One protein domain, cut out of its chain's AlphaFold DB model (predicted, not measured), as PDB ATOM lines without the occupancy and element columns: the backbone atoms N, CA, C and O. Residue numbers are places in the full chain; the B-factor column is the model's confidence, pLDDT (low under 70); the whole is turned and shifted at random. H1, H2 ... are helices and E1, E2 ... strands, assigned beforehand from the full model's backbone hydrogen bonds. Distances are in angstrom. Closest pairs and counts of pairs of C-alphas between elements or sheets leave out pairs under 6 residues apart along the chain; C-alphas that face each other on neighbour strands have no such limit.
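What this domain is: This is residues 4 to 87 of the 234 residues of the protein "Oxidoreductase" of Candidatus Acetothermia bacterium (UniProt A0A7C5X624). A loose, drawn-out chain has three short helices, H1, H2 and H3, following one another from near the first residue toward one end, and a longer helix, H4, at the other end. From H3 the long unnamed stretch of residues 30 to 64 makes a wide loop and folds back past H2 and H1 to the short strand E1, which lies between H1 and H4. The printed part has 84 residues, with named elements in the order H1, H2, H3, E1, H4; its class is mostly helix, though only 34 residues are in named elements. It is only just loose, close to extended, with a radius of gyration of the C-alphas of 17.4 A, and spans 50 by 33 by 24 A.

Where its parts are: H1 is residues 7 to 11, with C-alpha 7 at (-33.065, 20.346, -38.452). H2, residues 14 to 20, is 11.6 A long, and H3 is residues 24 to 29. E1 is residues 65 to 67. H4, residues 74 to 86, is 18.4 A long and ends with C-alpha 86 at (-17.322, 26.995, -21.262).

How they stand to each other: Residues 4 to 5 pair in parallel with residues 66 to 67 of E1, which pairs with no named strand. The closest C-alphas of H1 and E1, His 10 and Val 66, are 6.6 A apart. H1 and H2 are close but not clearly touching, Cys 8 to Val 14 being their closest C-alphas at 7.2 A. H2 and H3 are also close but not clearly touching, about perpendicular at 79 degrees, with the C-alphas of Ala 18 and Val 24 closest at 7.0 A. The closest C-alphas of E1 and H4, Val 67 and Leu 76, are 7.3 A apart. H3 and H4 are apart. Every O i to N i+4 pair is within hydrogen-bond range in H1, H3 and H4; H2 has 0 of 3, but 4 of 4 O i to N i+3 pairs.

The domain as a whole: The C-alphas of Pro 31 and Ser 86, the two farthest apart, are 52.3 A apart. The link from H3 to E1 is long, with 35 residues. Residues 81 to 87, of which 81 to 86 belong to H4, stand free. The printed part has no cut, and no printed residue is under 70 in pLDDT.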
ATOM      1  N   ALA A   4     -32.421  22.034 -29.249       98.12
ATOM      2  CA  ALA A   4     -32.820  21.396 -30.497       98.12
ATOM      3  C   ALA A   4     -31.596  21.232 -31.410       98.12
ATOM      4  O   ALA A   4     -31.165  22.175 -32.079       98.12
ATOM      5  N   TYR A   5     -31.029  20.027 -31.425       98.00
ATOM      6  CA  TYR A   5     -29.840  19.701 -32.208       98.00
ATOM      7  C   TYR A   5     -30.211  19.071 -33.559       98.00
ATOM      8  O   TYR A   5     -30.726  17.957 -33.637       98.00
ATOM      9  N   GLY A   6     -29.934  19.792 -34.642       98.31
ATOM     10  CA  GLY A   6     -30.250  19.425 -36.018       98.31
ATOM     11  C   GLY A   6     -31.627  19.896 -36.492       98.31
ATOM     12  O   GLY A   6     -32.521  20.231 -35.712       98.31
ATOM     13  N   SER A   7     -31.823  19.893 -37.813       97.94
ATOM     14  CA  SER A   7     -33.065  20.346 -38.452       97.94
ATOM     15  C   SER A   7     -34.285  19.522 -38.040       97.94
ATOM     16  O   SER A   7     -35.389  20.050 -38.021       97.94
ATOM     17  N   CYS A   8     -34.112  18.236 -37.718       98.19
ATOM     18  CA  CYS A   8     -35.214  17.384 -37.268       98.19
ATOM     19  C   CYS A   8     -35.762  17.855 -35.917       98.19
ATOM     20  O   CYS A   8     -36.964  18.054 -35.791       98.19
ATOM     21  N   ALA A   9     -34.887  18.124 -34.944       98.25
ATOM     22  CA  ALA A   9     -35.304  18.663 -33.654       98.25
ATOM     23  C   ALA A   9     -35.823  20.106 -33.781       98.25
ATOM     24  O   ALA A   9     -36.814  20.461 -33.153       98.25
ATOM     25  N   HIS A  10     -35.180  20.933 -34.611       97.62
ATOM     26  CA  HIS A  10     -35.526  22.350 -34.745       97.62
ATOM     27  C   HIS A  10     -36.817  22.610 -35.543       97.62
ATOM     28  O   HIS A  10     -37.583  23.506 -35.201       97.62
ATOM     29  N   LEU A  11     -37.040  21.867 -36.631       97.31
ATOM     30  CA  LEU A  11     -38.053  22.173 -37.651       97.31
ATOM     31  C   LEU A  11     -38.972  20.981 -37.988       97.31
ATOM     32  O   LEU A  11     -39.919  21.131 -38.761       97.31
ATOM     33  N   GLY A  12     -38.687  19.794 -37.443       96.62
ATOM     34  CA  GLY A  12     -39.307  18.512 -37.807       96.62
ATOM     35  C   GLY A  12     -38.543  17.748 -38.898       96.62
ATOM     36  O   GLY A  12     -38.594  16.520 -38.949       96.62
ATOM     37  N   GLY A  13     -37.762  18.447 -39.729       97.50
ATOM     38  CA  GLY A  13     -36.886  17.848 -40.737       97.50
ATOM     39  C   GLY A  13     -37.632  17.180 -41.894       97.50
ATOM     40  O   GLY A  13     -38.834  17.352 -42.073       97.50
ATOM     41  N   VAL A  14     -36.903  16.396 -42.692       97.81
ATOM     42  CA  VAL A  14     -37.465  15.669 -43.847       97.81
ATOM     43  C   VAL A  14     -38.592  14.695 -43.463       97.81
ATOM     44  O   VAL A  14     -39.590  14.670 -44.182       97.81
ATOM     45  N   PRO A  15     -38.515  13.934 -42.345       95.75
ATOM     46  CA  PRO A  15     -39.593  13.014 -41.965       95.75
ATOM     47  C   PRO A  15     -40.951  13.702 -41.796       95.75
ATOM     48  O   PRO A  15     -41.986  13.091 -42.055       95.75
ATOM     49  N   ALA A  16     -40.963  14.990 -41.437       95.38
ATOM     50  CA  ALA A  16     -42.190  15.760 -41.293       95.38
ATOM     51  C   ALA A  16     -42.980  15.945 -42.592       95.38
ATOM     52  O   ALA A  16     -44.174  16.232 -42.522       95.38
ATOM     53  N   LEU A  17     -42.385  15.739 -43.771       94.62
ATOM     54  CA  LEU A  17     -43.138  15.731 -45.029       94.62
ATOM     55  C   LEU A  17     -44.208  14.628 -45.053       94.62
ATOM     56  O   LEU A  17     -45.219  14.797 -45.735       94.62
ATOM     57  N   ALA A  18     -44.041  13.549 -44.276       93.00
ATOM     58  CA  ALA A  18     -45.050  12.503 -44.114       93.00
ATOM     59  C   ALA A  18     -46.338  13.019 -43.457       93.00
ATOM     60  O   ALA A  18     -47.402  12.449 -43.681       93.00
ATOM     61  N   ASN A  19     -46.295  14.156 -42.748       92.75
ATOM     62  CA  ASN A  19     -47.496  14.802 -42.215       92.75
ATOM     63  C   ASN A  19     -48.460  15.245 -43.324       92.75
ATOM     64  O   ASN A  19     -49.564  15.688 -43.018       92.75
ATOM     65  N   GLN A  20     -48.073  15.164 -44.604       90.06
ATOM     66  CA  GLN A  20     -48.948  15.363 -45.758       90.06
ATOM     67  C   GLN A  20     -49.990  14.259 -45.939       90.06
ATOM     68  O   GLN A  20     -51.057  14.539 -46.485       90.06
ATOM     69  N   MET A  21     -49.766  13.076 -45.378       86.75
ATOM     70  CA  MET A  21     -50.692  11.953 -45.450       86.75
ATOM     71  C   MET A  21     -51.077  11.449 -44.059       86.75
ATOM     72  O   MET A  21     -50.358  11.648 -43.084       86.75
ATOM     73  N   ASN A  22     -52.225  10.781 -43.978       84.88
ATOM     74  CA  ASN A  22     -52.596   9.984 -42.815       84.88
ATOM     75  C   ASN A  22     -52.223   8.520 -43.084       84.88
ATOM     76  O   ASN A  22     -52.130   8.111 -44.239       84.88
ATOM     77  N   GLY A  23     -52.034   7.726 -42.028       84.56
ATOM     78  CA  GLY A  23     -51.866   6.277 -42.178       84.56
ATOM     79  C   GLY A  23     -50.545   5.852 -42.827       84.56
ATOM     80  O   GLY A  23     -50.518   4.837 -43.512       84.56
ATOM     81  N   VAL A  24     -49.442   6.581 -42.601       88.88
ATOM     82  CA  VAL A  24     -48.120   6.242 -43.177       88.88
ATOM     83  C   VAL A  24     -47.694   4.798 -42.877       88.88
ATOM     84  O   VAL A  24     -47.114   4.130 -43.725       88.88
ATOM     85  N   VAL A  25     -48.036   4.287 -41.690       88.12
ATOM     86  CA  VAL A  25     -47.753   2.906 -41.281       88.12
ATOM     87  C   VAL A  25     -48.512   1.911 -42.160       88.12
ATOM     88  O   VAL A  25     -47.922   0.973 -42.678       88.12
ATOM     89  N   GLU A  26     -49.807   2.131 -42.367       89.31
ATOM     90  CA  GLU A  26     -50.629   1.275 -43.225       89.31
ATOM     91  C   GLU A  26     -50.211   1.378 -44.697       89.31
ATOM     92  O   GLU A  26     -50.169   0.370 -45.391       89.31
ATOM     93  N   PHE A  27     -49.824   2.567 -45.162       90.06
ATOM     94  CA  PHE A  27     -49.301   2.757 -46.514       90.06
ATOM     95  C   PHE A  27     -48.024   1.939 -46.772       90.06
ATOM     96  O   PHE A  27     -47.868   1.375 -47.850       90.06
ATOM     97  N   VAL A  28     -47.119   1.861 -45.790       91.31
ATOM     98  CA  VAL A  28     -45.838   1.144 -45.927       91.31
ATOM     99  C   VAL A  28     -45.987  -0.361 -45.688       91.31
ATOM    100  O   VAL A  28     -45.390  -1.153 -46.413       91.31
ATOM    101  N   PHE A  29     -46.758  -0.764 -44.676       91.50
ATOM    102  CA  PHE A  29     -46.811  -2.154 -44.205       91.50
ATOM    103  C   PHE A  29     -48.105  -2.898 -44.563       91.50
ATOM    104  O   PHE A  29     -48.200  -4.105 -44.348       91.50
ATOM    105  N   GLY A  30     -49.092  -2.201 -45.122       92.44
ATOM    106  CA  GLY A  30     -50.393  -2.749 -45.476       92.44
ATOM    107  C   GLY A  30     -51.440  -2.668 -44.356       92.44
ATOM    108  O   GLY A  30     -51.135  -2.346 -43.198       92.44
ATOM    109  N   PRO A  31     -52.708  -2.961 -44.700       90.25
ATOM    110  CA  PRO A  31     -53.820  -2.920 -43.760       90.25
ATOM    111  C   PRO A  31     -53.625  -3.934 -42.632       90.25
ATOM    112  O   PRO A  31     -53.235  -5.079 -42.850       90.25
ATOM    113  N   GLY A  32     -53.922  -3.508 -41.404       84.12
ATOM    114  CA  GLY A  32     -53.842  -4.362 -40.216       84.12
ATOM    115  C   GLY A  32     -52.448  -4.494 -39.595       84.12
ATOM    116  O   GLY A  32     -52.346  -5.082 -38.520       84.12
ATOM    117  N   TYR A  33     -51.397  -3.905 -40.182       86.81
ATOM    118  CA  TYR A  33     -50.087  -3.880 -39.533       86.81
ATOM    119  C   TYR A  33     -50.146  -3.138 -38.192       86.81
ATOM    120  O   TYR A  33     -50.699  -2.034 -38.071       86.81
ATOM    121  N   ARG A  34     -49.535  -3.739 -37.174       82.94
ATOM    122  CA  ARG A  34     -49.312  -3.148 -35.856       82.94
ATOM    123  C   ARG A  34     -47.884  -3.474 -35.429       82.94
ATOM    124  O   ARG A  34     -47.460  -4.605 -35.660       82.94
ATOM    125  N   PRO A  35     -47.149  -2.523 -34.821       85.94
ATOM    126  CA  PRO A  35     -45.882  -2.844 -34.183       85.94
ATOM    127  C   PRO A  35     -46.080  -4.008 -33.212       85.94
ATOM    128  O   PRO A  35     -46.963  -3.959 -32.356       85.94
ATOM    129  N   SER A  36     -45.290  -5.061 -33.382       89.62
ATOM    130  CA  SER A  36     -45.296  -6.236 -32.519       89.62
ATOM    131  C   SER A  36     -43.878  -6.528 -32.041       89.62
ATOM    132  O   SER A  36     -42.921  -6.135 -32.717       89.62
ATOM    133  N   PRO A  37     -43.727  -7.239 -30.916       91.25
ATOM    134  CA  PRO A  37     -42.427  -7.719 -30.473       91.25
ATOM    135  C   PRO A  37     -41.753  -8.601 -31.533       91.25
ATOM    136  O   PRO A  37     -42.445  -9.212 -32.362       91.25
ATOM    137  N   PRO A  38     -40.414  -8.717 -31.507       90.38
ATOM    138  CA  PRO A  38     -39.724  -9.749 -32.269       90.38
ATOM    139  C   PRO A  38     -40.159 -11.154 -31.798       90.38
ATOM    140  O   PRO A  38     -40.632 -11.310 -30.671       90.38
ATOM    141  N   PRO A  39     -39.997 -12.207 -32.623       91.56
ATOM    142  CA  PRO A  39     -40.312 -13.573 -32.209       91.56
ATOM    143  C   PRO A  39     -39.587 -13.964 -30.912       91.56
ATOM    144  O   PRO A  39     -38.359 -13.948 -30.860       91.56
ATOM    145  N   GLY A  40     -40.353 -14.330 -29.879       92.12
ATOM    146  CA  GLY A  40     -39.828 -14.671 -28.550       92.12
ATOM    147  C   GLY A  40     -39.562 -13.478 -27.622       92.12
ATOM    148  O   GLY A  40     -39.072 -13.702 -26.522       92.12
ATOM    149  N   GLY A  41     -39.867 -12.250 -28.055       91.25
ATOM    150  CA  GLY A  41     -39.836 -11.044 -27.227       91.25
ATOM    151  C   GLY A  41     -41.149 -10.791 -26.483       91.25
ATOM    152  O   GLY A  41     -42.204 -11.323 -26.839       91.25
ATOM    153  N   GLU A  42     -41.070  -9.946 -25.462       93.31
ATOM    154  CA  GLU A  42     -42.190  -9.526 -24.624       93.31
ATOM    155  C   GLU A  42     -42.957  -8.359 -25.259       93.31
ATOM    156  O   GLU A  42     -42.460  -7.668 -26.144       93.31
ATOM    157  N   ALA A  43     -44.179  -8.087 -24.789       86.75
ATOM    158  CA  ALA A  43     -45.015  -7.004 -25.326       86.75
ATOM    159  C   ALA A  43     -44.329  -5.620 -25.310       86.75
ATOM    160  O   ALA A  43     -44.594  -4.791 -26.180       86.75
ATOM    161  N   GLU A  44     -43.442  -5.383 -24.344       89.75
ATOM    162  CA  GLU A  44     -42.647  -4.157 -24.200       89.75
ATOM    163  C   GLU A  44     -41.516  -4.013 -25.231       89.75
ATOM    164  O   GLU A  44     -41.079  -2.892 -25.488       89.75
ATOM    165  N   ASP A  45     -41.110  -5.106 -25.885       91.69
ATOM    166  CA  ASP A  45     -40.130  -5.088 -26.979       91.69
ATOM    167  C   ASP A  45     -40.748  -4.611 -28.307       91.69
ATOM    168  O   ASP A  45     -40.054  -4.461 -29.319       91.69
ATOM    169  N   ALA A  46     -42.066  -4.386 -28.338       91.31
ATOM    170  CA  ALA A  46     -42.734  -3.812 -29.494       91.31
ATOM    171  C   ALA A  46     -42.298  -2.348 -29.698       91.31
ATOM    172  O   ALA A  46     -42.289  -1.558 -28.750       91.31
ATOM    173  N   PRO A  47     -42.017  -1.922 -30.943       90.31
ATOM    174  CA  PRO A  47     -41.780  -0.515 -31.228       90.31
ATOM    175  C   PRO A  47     -42.977   0.348 -30.800       90.31
ATOM    176  O   PRO A  47     -44.129  -0.075 -30.960       90.31
ATOM    177  N   PRO A  48     -42.744   1.579 -30.314       89.06
ATOM    178  CA  PRO A  48     -43.836   2.458 -29.936       89.06
ATOM    179  C   PRO A  48     -44.714   2.786 -31.148       89.06
ATOM    180  O   PRO A  48     -44.253   2.861 -32.291       89.06
ATOM    181  N   SER A  49     -45.996   3.036 -30.884       87.00
ATOM    182  CA  SER A  49     -46.880   3.603 -31.902       87.00
ATOM    183  C   SER A  49     -46.377   4.985 -32.320       87.00
ATOM    184  O   SER A  49     -45.938   5.775 -31.483       87.00
ATOM    185  N   LEU A  50     -46.460   5.287 -33.618       88.31
ATOM    186  CA  LEU A  50     -46.119   6.618 -34.109       88.31
ATOM    187  C   LEU A  50     -47.107   7.657 -33.573       88.31
ATOM    188  O   LEU A  50     -48.303   7.389 -33.427       88.31
ATOM    189  N   LEU A  51     -46.605   8.870 -33.352       89.38
ATOM    190  CA  LEU A  51     -47.463  10.032 -33.155       89.38
ATOM    191  C   LEU A  51     -48.332  10.263 -34.406       89.38
ATOM    192  O   LEU A  51     -47.905   9.929 -35.514       89.38
ATOM    193  N   PRO A  52     -49.509  10.905 -34.269       86.88
ATOM    194  CA  PRO A  52     -50.347  11.255 -35.419       86.88
ATOM    195  C   PRO A  52     -49.632  12.121 -36.467       86.88
ATOM    196  O   PRO A  52     -50.008  12.113 -37.633       86.88
ATOM    197  N   GLN A  53     -48.618  12.879 -36.042       90.19
ATOM    198  CA  GLN A  53     -47.776  13.712 -36.892       90.19
ATOM    199  C   GLN A  53     -46.389  13.878 -36.259       90.19
ATOM    200  O   GLN A  53     -46.255  13.881 -35.035       90.19
ATOM    201  N   ALA A  54     -45.365  14.052 -37.089       93.25
ATOM    202  CA  ALA A  54     -44.048  14.489 -36.646       93.25
ATOM    203  C   ALA A  54     -44.103  15.960 -36.207       93.25
ATOM    204  O   ALA A  54     -44.733  16.788 -36.868       93.25
ATOM    205  N   LEU A  55     -43.420  16.285 -35.114       94.75
ATOM    206  CA  LEU A  55     -43.400  17.612 -34.502       94.75
ATOM    207  C   LEU A  55     -41.948  18.084 -34.337       94.75
ATOM    208  O   LEU A  55     -41.078  17.244 -34.084       94.75
ATOM    209  N   PRO A  56     -41.653  19.392 -34.456       96.56
ATOM    210  CA  PRO A  56     -40.413  19.934 -33.913       96.56
ATOM    211  C   PRO A  56     -40.413  19.800 -32.381       96.56
ATOM    212  O   PRO A  56     -41.464  19.741 -31.744       96.56
ATOM    213  N   LEU A  57     -39.225  19.762 -31.779       97.38
ATOM    214  CA  LEU A  57     -39.051  19.485 -30.350       97.38
ATOM    215  C   LEU A  57     -39.739  20.526 -29.450       97.38
ATOM    216  O   LEU A  57     -40.301  20.170 -28.417       97.38
ATOM    217  N   GLU A  58     -39.735  21.789 -29.878       96.00
ATOM    218  CA  GLU A  58     -40.313  22.927 -29.145       96.00
ATOM    219  C   GLU A  58     -41.840  22.840 -28.948       96.00
ATOM    220  O   GLU A  58     -42.374  23.472 -28.045       96.00
ATOM    221  N   GLU A  59     -42.542  22.045 -29.765       94.69
ATOM    222  CA  GLU A  59     -43.991  21.810 -29.629       94.69
ATOM    223  C   GLU A  59     -44.316  20.825 -28.496       94.69
ATOM    224  O   GLU A  59     -45.467  20.700 -28.085       94.69
ATOM    225  N   VAL A  60     -43.310  20.096 -28.000       95.56
ATOM    226  CA  VAL A  60     -43.472  19.071 -26.959       95.56
ATOM    227  C   VAL A  60     -42.837  19.514 -25.645       95.56
ATOM    228  O   VAL A  60     -43.397  19.272 -24.578       95.56
ATOM    229  N   VAL A  61     -41.671  20.163 -25.707       96.75
ATOM    230  CA  VAL A  61     -40.926  20.638 -24.535       96.75
ATOM    231  C   VAL A  61     -40.293  22.006 -24.807       96.75
ATOM    232  O   VAL A  61     -39.903  22.267 -25.942       96.75
ATOM    233  N   PRO A  62     -40.123  22.876 -23.792       96.69
ATOM    234  CA  PRO A  62     -39.384  24.125 -23.961       96.69
ATOM    235  C   PRO A  62     -37.949  23.872 -24.442       96.69
ATOM    236  O   PRO A  62     -37.246  23.029 -23.883       96.69
ATOM    237  N   VAL A  63     -37.522  24.613 -25.466       97.69
ATOM    238  CA  VAL A  63     -36.173  24.547 -26.042       97.69
ATOM    239  C   VAL A  63     -35.424  25.836 -25.711       97.69
ATOM    240  O   VAL A  63     -35.886  26.925 -26.039       97.69
ATOM    241  N   ASP A  64     -34.250  25.700 -25.096       97.50
ATOM    242  CA  ASP A  64     -33.417  26.819 -24.654       97.50
ATOM    243  C   ASP A  64     -32.483  27.333 -25.762       97.50
ATOM    244  O   ASP A  64     -32.163  28.513 -25.784       97.50
ATOM    245  N   PHE A  65     -32.037  26.482 -26.690       97.69
ATOM    246  CA  PHE A  65     -31.154  26.874 -27.800       97.69
ATOM    247  C   PHE A  65     -31.297  25.937 -29.008       97.69
ATOM    248  O   PHE A  65     -31.865  24.849 -28.917       97.69
ATOM    249  N   VAL A  66     -30.753  26.333 -30.161       98.12
ATOM    250  CA  VAL A  66     -30.859  25.583 -31.422       98.12
ATOM    251  C   VAL A  66     -29.498  25.430 -32.092       98.12
ATOM    252  O   VAL A  66     -28.811  26.419 -32.326       98.12
ATOM    253  N   VAL A  67     -29.154  24.212 -32.513       98.19
ATOM    254  CA  VAL A  67     -28.004  23.933 -33.391       98.19
ATOM    255  C   VAL A  67     -28.531  23.452 -34.749       98.19
ATOM    256  O   VAL A  67     -28.814  22.267 -34.898       98.19
ATOM    257  N   PRO A  68     -28.753  24.336 -35.737       97.94
ATOM    258  CA  PRO A  68     -29.476  23.983 -36.957       97.94
ATOM    259  C   PRO A  68     -28.605  23.252 -37.998       97.94
ATOM    260  O   PRO A  68     -27.379  23.317 -37.965       97.94
ATOM    261  N   GLY A  69     -29.256  22.592 -38.968       97.25
ATOM    262  CA  GLY A  69     -28.628  21.916 -40.116       97.25
ATOM    263  C   GLY A  69     -29.007  20.434 -40.255       97.25
ATOM    264  O   GLY A  69     -29.431  19.792 -39.294       97.25
ATOM    265  N   CYS A  70     -28.857  19.875 -41.462       97.06
ATOM    266  CA  CYS A  70     -29.187  18.479 -41.789       97.06
ATOM    267  C   CYS A  70     -28.006  17.748 -42.472       97.06
ATOM    268  O   CYS A  70     -28.048  17.546 -43.689       97.06
ATOM    269  N   PRO A  71     -26.950  17.368 -41.726       96.75
ATOM    270  CA  PRO A  71     -26.710  17.653 -40.303       96.75
ATOM    271  C   PRO A  71     -26.160  19.077 -40.067       96.75
ATOM    272  O   PRO A  71     -25.867  19.789 -41.035       96.75
ATOM    273  N   PRO A  72     -26.038  19.531 -38.804       97.62
ATOM    274  CA  PRO A  72     -25.313  20.757 -38.489       97.62
ATOM    275  C   PRO A  72     -23.909  20.777 -39.119       97.62
ATOM    276  O   PRO A  72     -23.205  19.767 -39.062       97.62
ATOM    277  N   PRO A  73     -23.480  21.891 -39.740       96.81
ATOM    278  CA  PRO A  73     -22.134  22.018 -40.293       96.81
ATOM    279  C   PRO A  73     -21.051  21.875 -39.219       96.81
ATOM    280  O   PRO A  73     -21.213  22.381 -38.109       96.81
ATOM    281  N   ALA A  74     -19.910  21.269 -39.564       95.81
ATOM    282  CA  ALA A  74     -18.805  21.053 -38.626       95.81
ATOM    283  C   ALA A  74     -18.353  22.325 -37.868       95.81
ATOM    284  O   ALA A  74     -18.178  22.233 -36.652       95.81
ATOM    285  N   PRO A  75     -18.256  23.520 -38.498       94.69
ATOM    286  CA  PRO A  75     -17.931  24.748 -37.768       94.69
ATOM    287  C   PRO A  75     -18.957  25.122 -36.687       94.69
ATOM    288  O   PRO A  75     -18.582  25.654 -35.647       94.69
ATOM    289  N   LEU A  76     -20.244  24.833 -36.908       96.38
ATOM    290  CA  LEU A  76     -21.305  25.099 -35.931       96.38
ATOM    291  C   LEU A  76     -21.303  24.060 -34.805       96.38
ATOM    292  O   LEU A  76     -21.559  24.406 -33.657       96.38
ATOM    293  N   ILE A  77     -20.956  22.808 -35.118       97.00
ATOM    294  CA  ILE A  77     -20.762  21.752 -34.116       97.00
ATOM    295  C   ILE A  77     -19.604  22.109 -33.178       97.00
ATOM    296  O   ILE A  77     -19.757  22.003 -31.963       97.00
ATOM    297  N   ALA A  78     -18.469  22.559 -33.725       96.69
ATOM    298  CA  ALA A  78     -17.317  22.984 -32.930       96.69
ATOM    299  C   ALA A  78     -17.682  24.148 -31.994       96.69
ATOM    300  O   ALA A  78     -17.499  24.032 -30.785       96.69
ATOM    301  N   GLN A  79     -18.312  25.201 -32.528       95.75
ATOM    302  CA  GLN A  79     -18.791  26.339 -31.731       95.75
ATOM    303  C   GLN A  79     -19.783  25.925 -30.637       95.75
ATOM    304  O   GLN A  79     -19.761  26.478 -29.537       95.75
ATOM    305  N   PHE A  80     -20.661  24.960 -30.924       96.56
ATOM    306  CA  PHE A  80     -21.573  24.408 -29.928       96.56
ATOM    307  C   PHE A  80     -20.816  23.749 -28.775       96.56
ATOM    308  O   PHE A  80     -21.086  24.078 -27.622       96.56
ATOM    309  N   PHE A  81     -19.858  22.863 -29.060       96.56
ATOM    310  CA  PHE A  81     -19.088  22.202 -28.005       96.56
ATOM    311  C   PHE A  81     -18.213  23.174 -27.215       96.56
ATOM    312  O   PHE A  81     -18.165  23.063 -25.994       96.56
ATOM    313  N   GLU A  82     -17.579  24.145 -27.874       96.69
ATOM    314  CA  GLU A  82     -16.801  25.191 -27.202       96.69
ATOM    315  C   GLU A  82     -17.653  25.931 -26.163       96.69
ATOM    316  O   GLU A  82     -17.285  25.970 -24.990       96.69
ATOM    317  N   ARG A  83     -18.838  26.417 -26.562       95.88
ATOM    318  CA  ARG A  83     -19.753  27.122 -25.649       95.88
ATOM    319  C   ARG A  83     -20.380  26.223 -24.592       95.88
ATOM    320  O   ARG A  83     -20.616  26.665 -23.471       95.88
ATOM    321  N   ALA A  84     -20.665  24.969 -24.932       94.88
ATOM    322  CA  ALA A  84     -21.196  24.003 -23.975       94.88
ATOM    323  C   ALA A  84     -20.182  23.709 -22.860       94.88
ATOM    324  O   ALA A  84     -20.563  23.631 -21.696       94.88
ATOM    325  N   ILE A  85     -18.899  23.571 -23.211       96.50
ATOM    326  CA  ILE A  85     -17.813  23.301 -22.260       96.50
ATOM    327  C   ILE A  85     -17.500  24.543 -21.417       96.50
ATOM    328  O   ILE A  85     -17.249  24.402 -20.222       96.50
ATOM    329  N   SER A  86     -17.537  25.745 -22.004       96.12
ATOM    330  CA  SER A  86     -17.322  26.995 -21.262       96.12
ATOM    331  C   SER A  86     -18.521  27.418 -20.403       96.12
ATOM    332  O   SER A  86     -18.365  28.258 -19.520       96.12
ATOM    333  N   GLY A  87     -19.700  26.823 -20.614       94.19
ATOM    334  CA  GLY A  87     -20.932  27.203 -19.917       94.19
ATOM    335  C   GLY A  87     -21.549  28.510 -20.432       94.19
ATOM    336  O   GLY A  87     -22.297  29.153 -19.703       94.19
TER     337      GLY A  87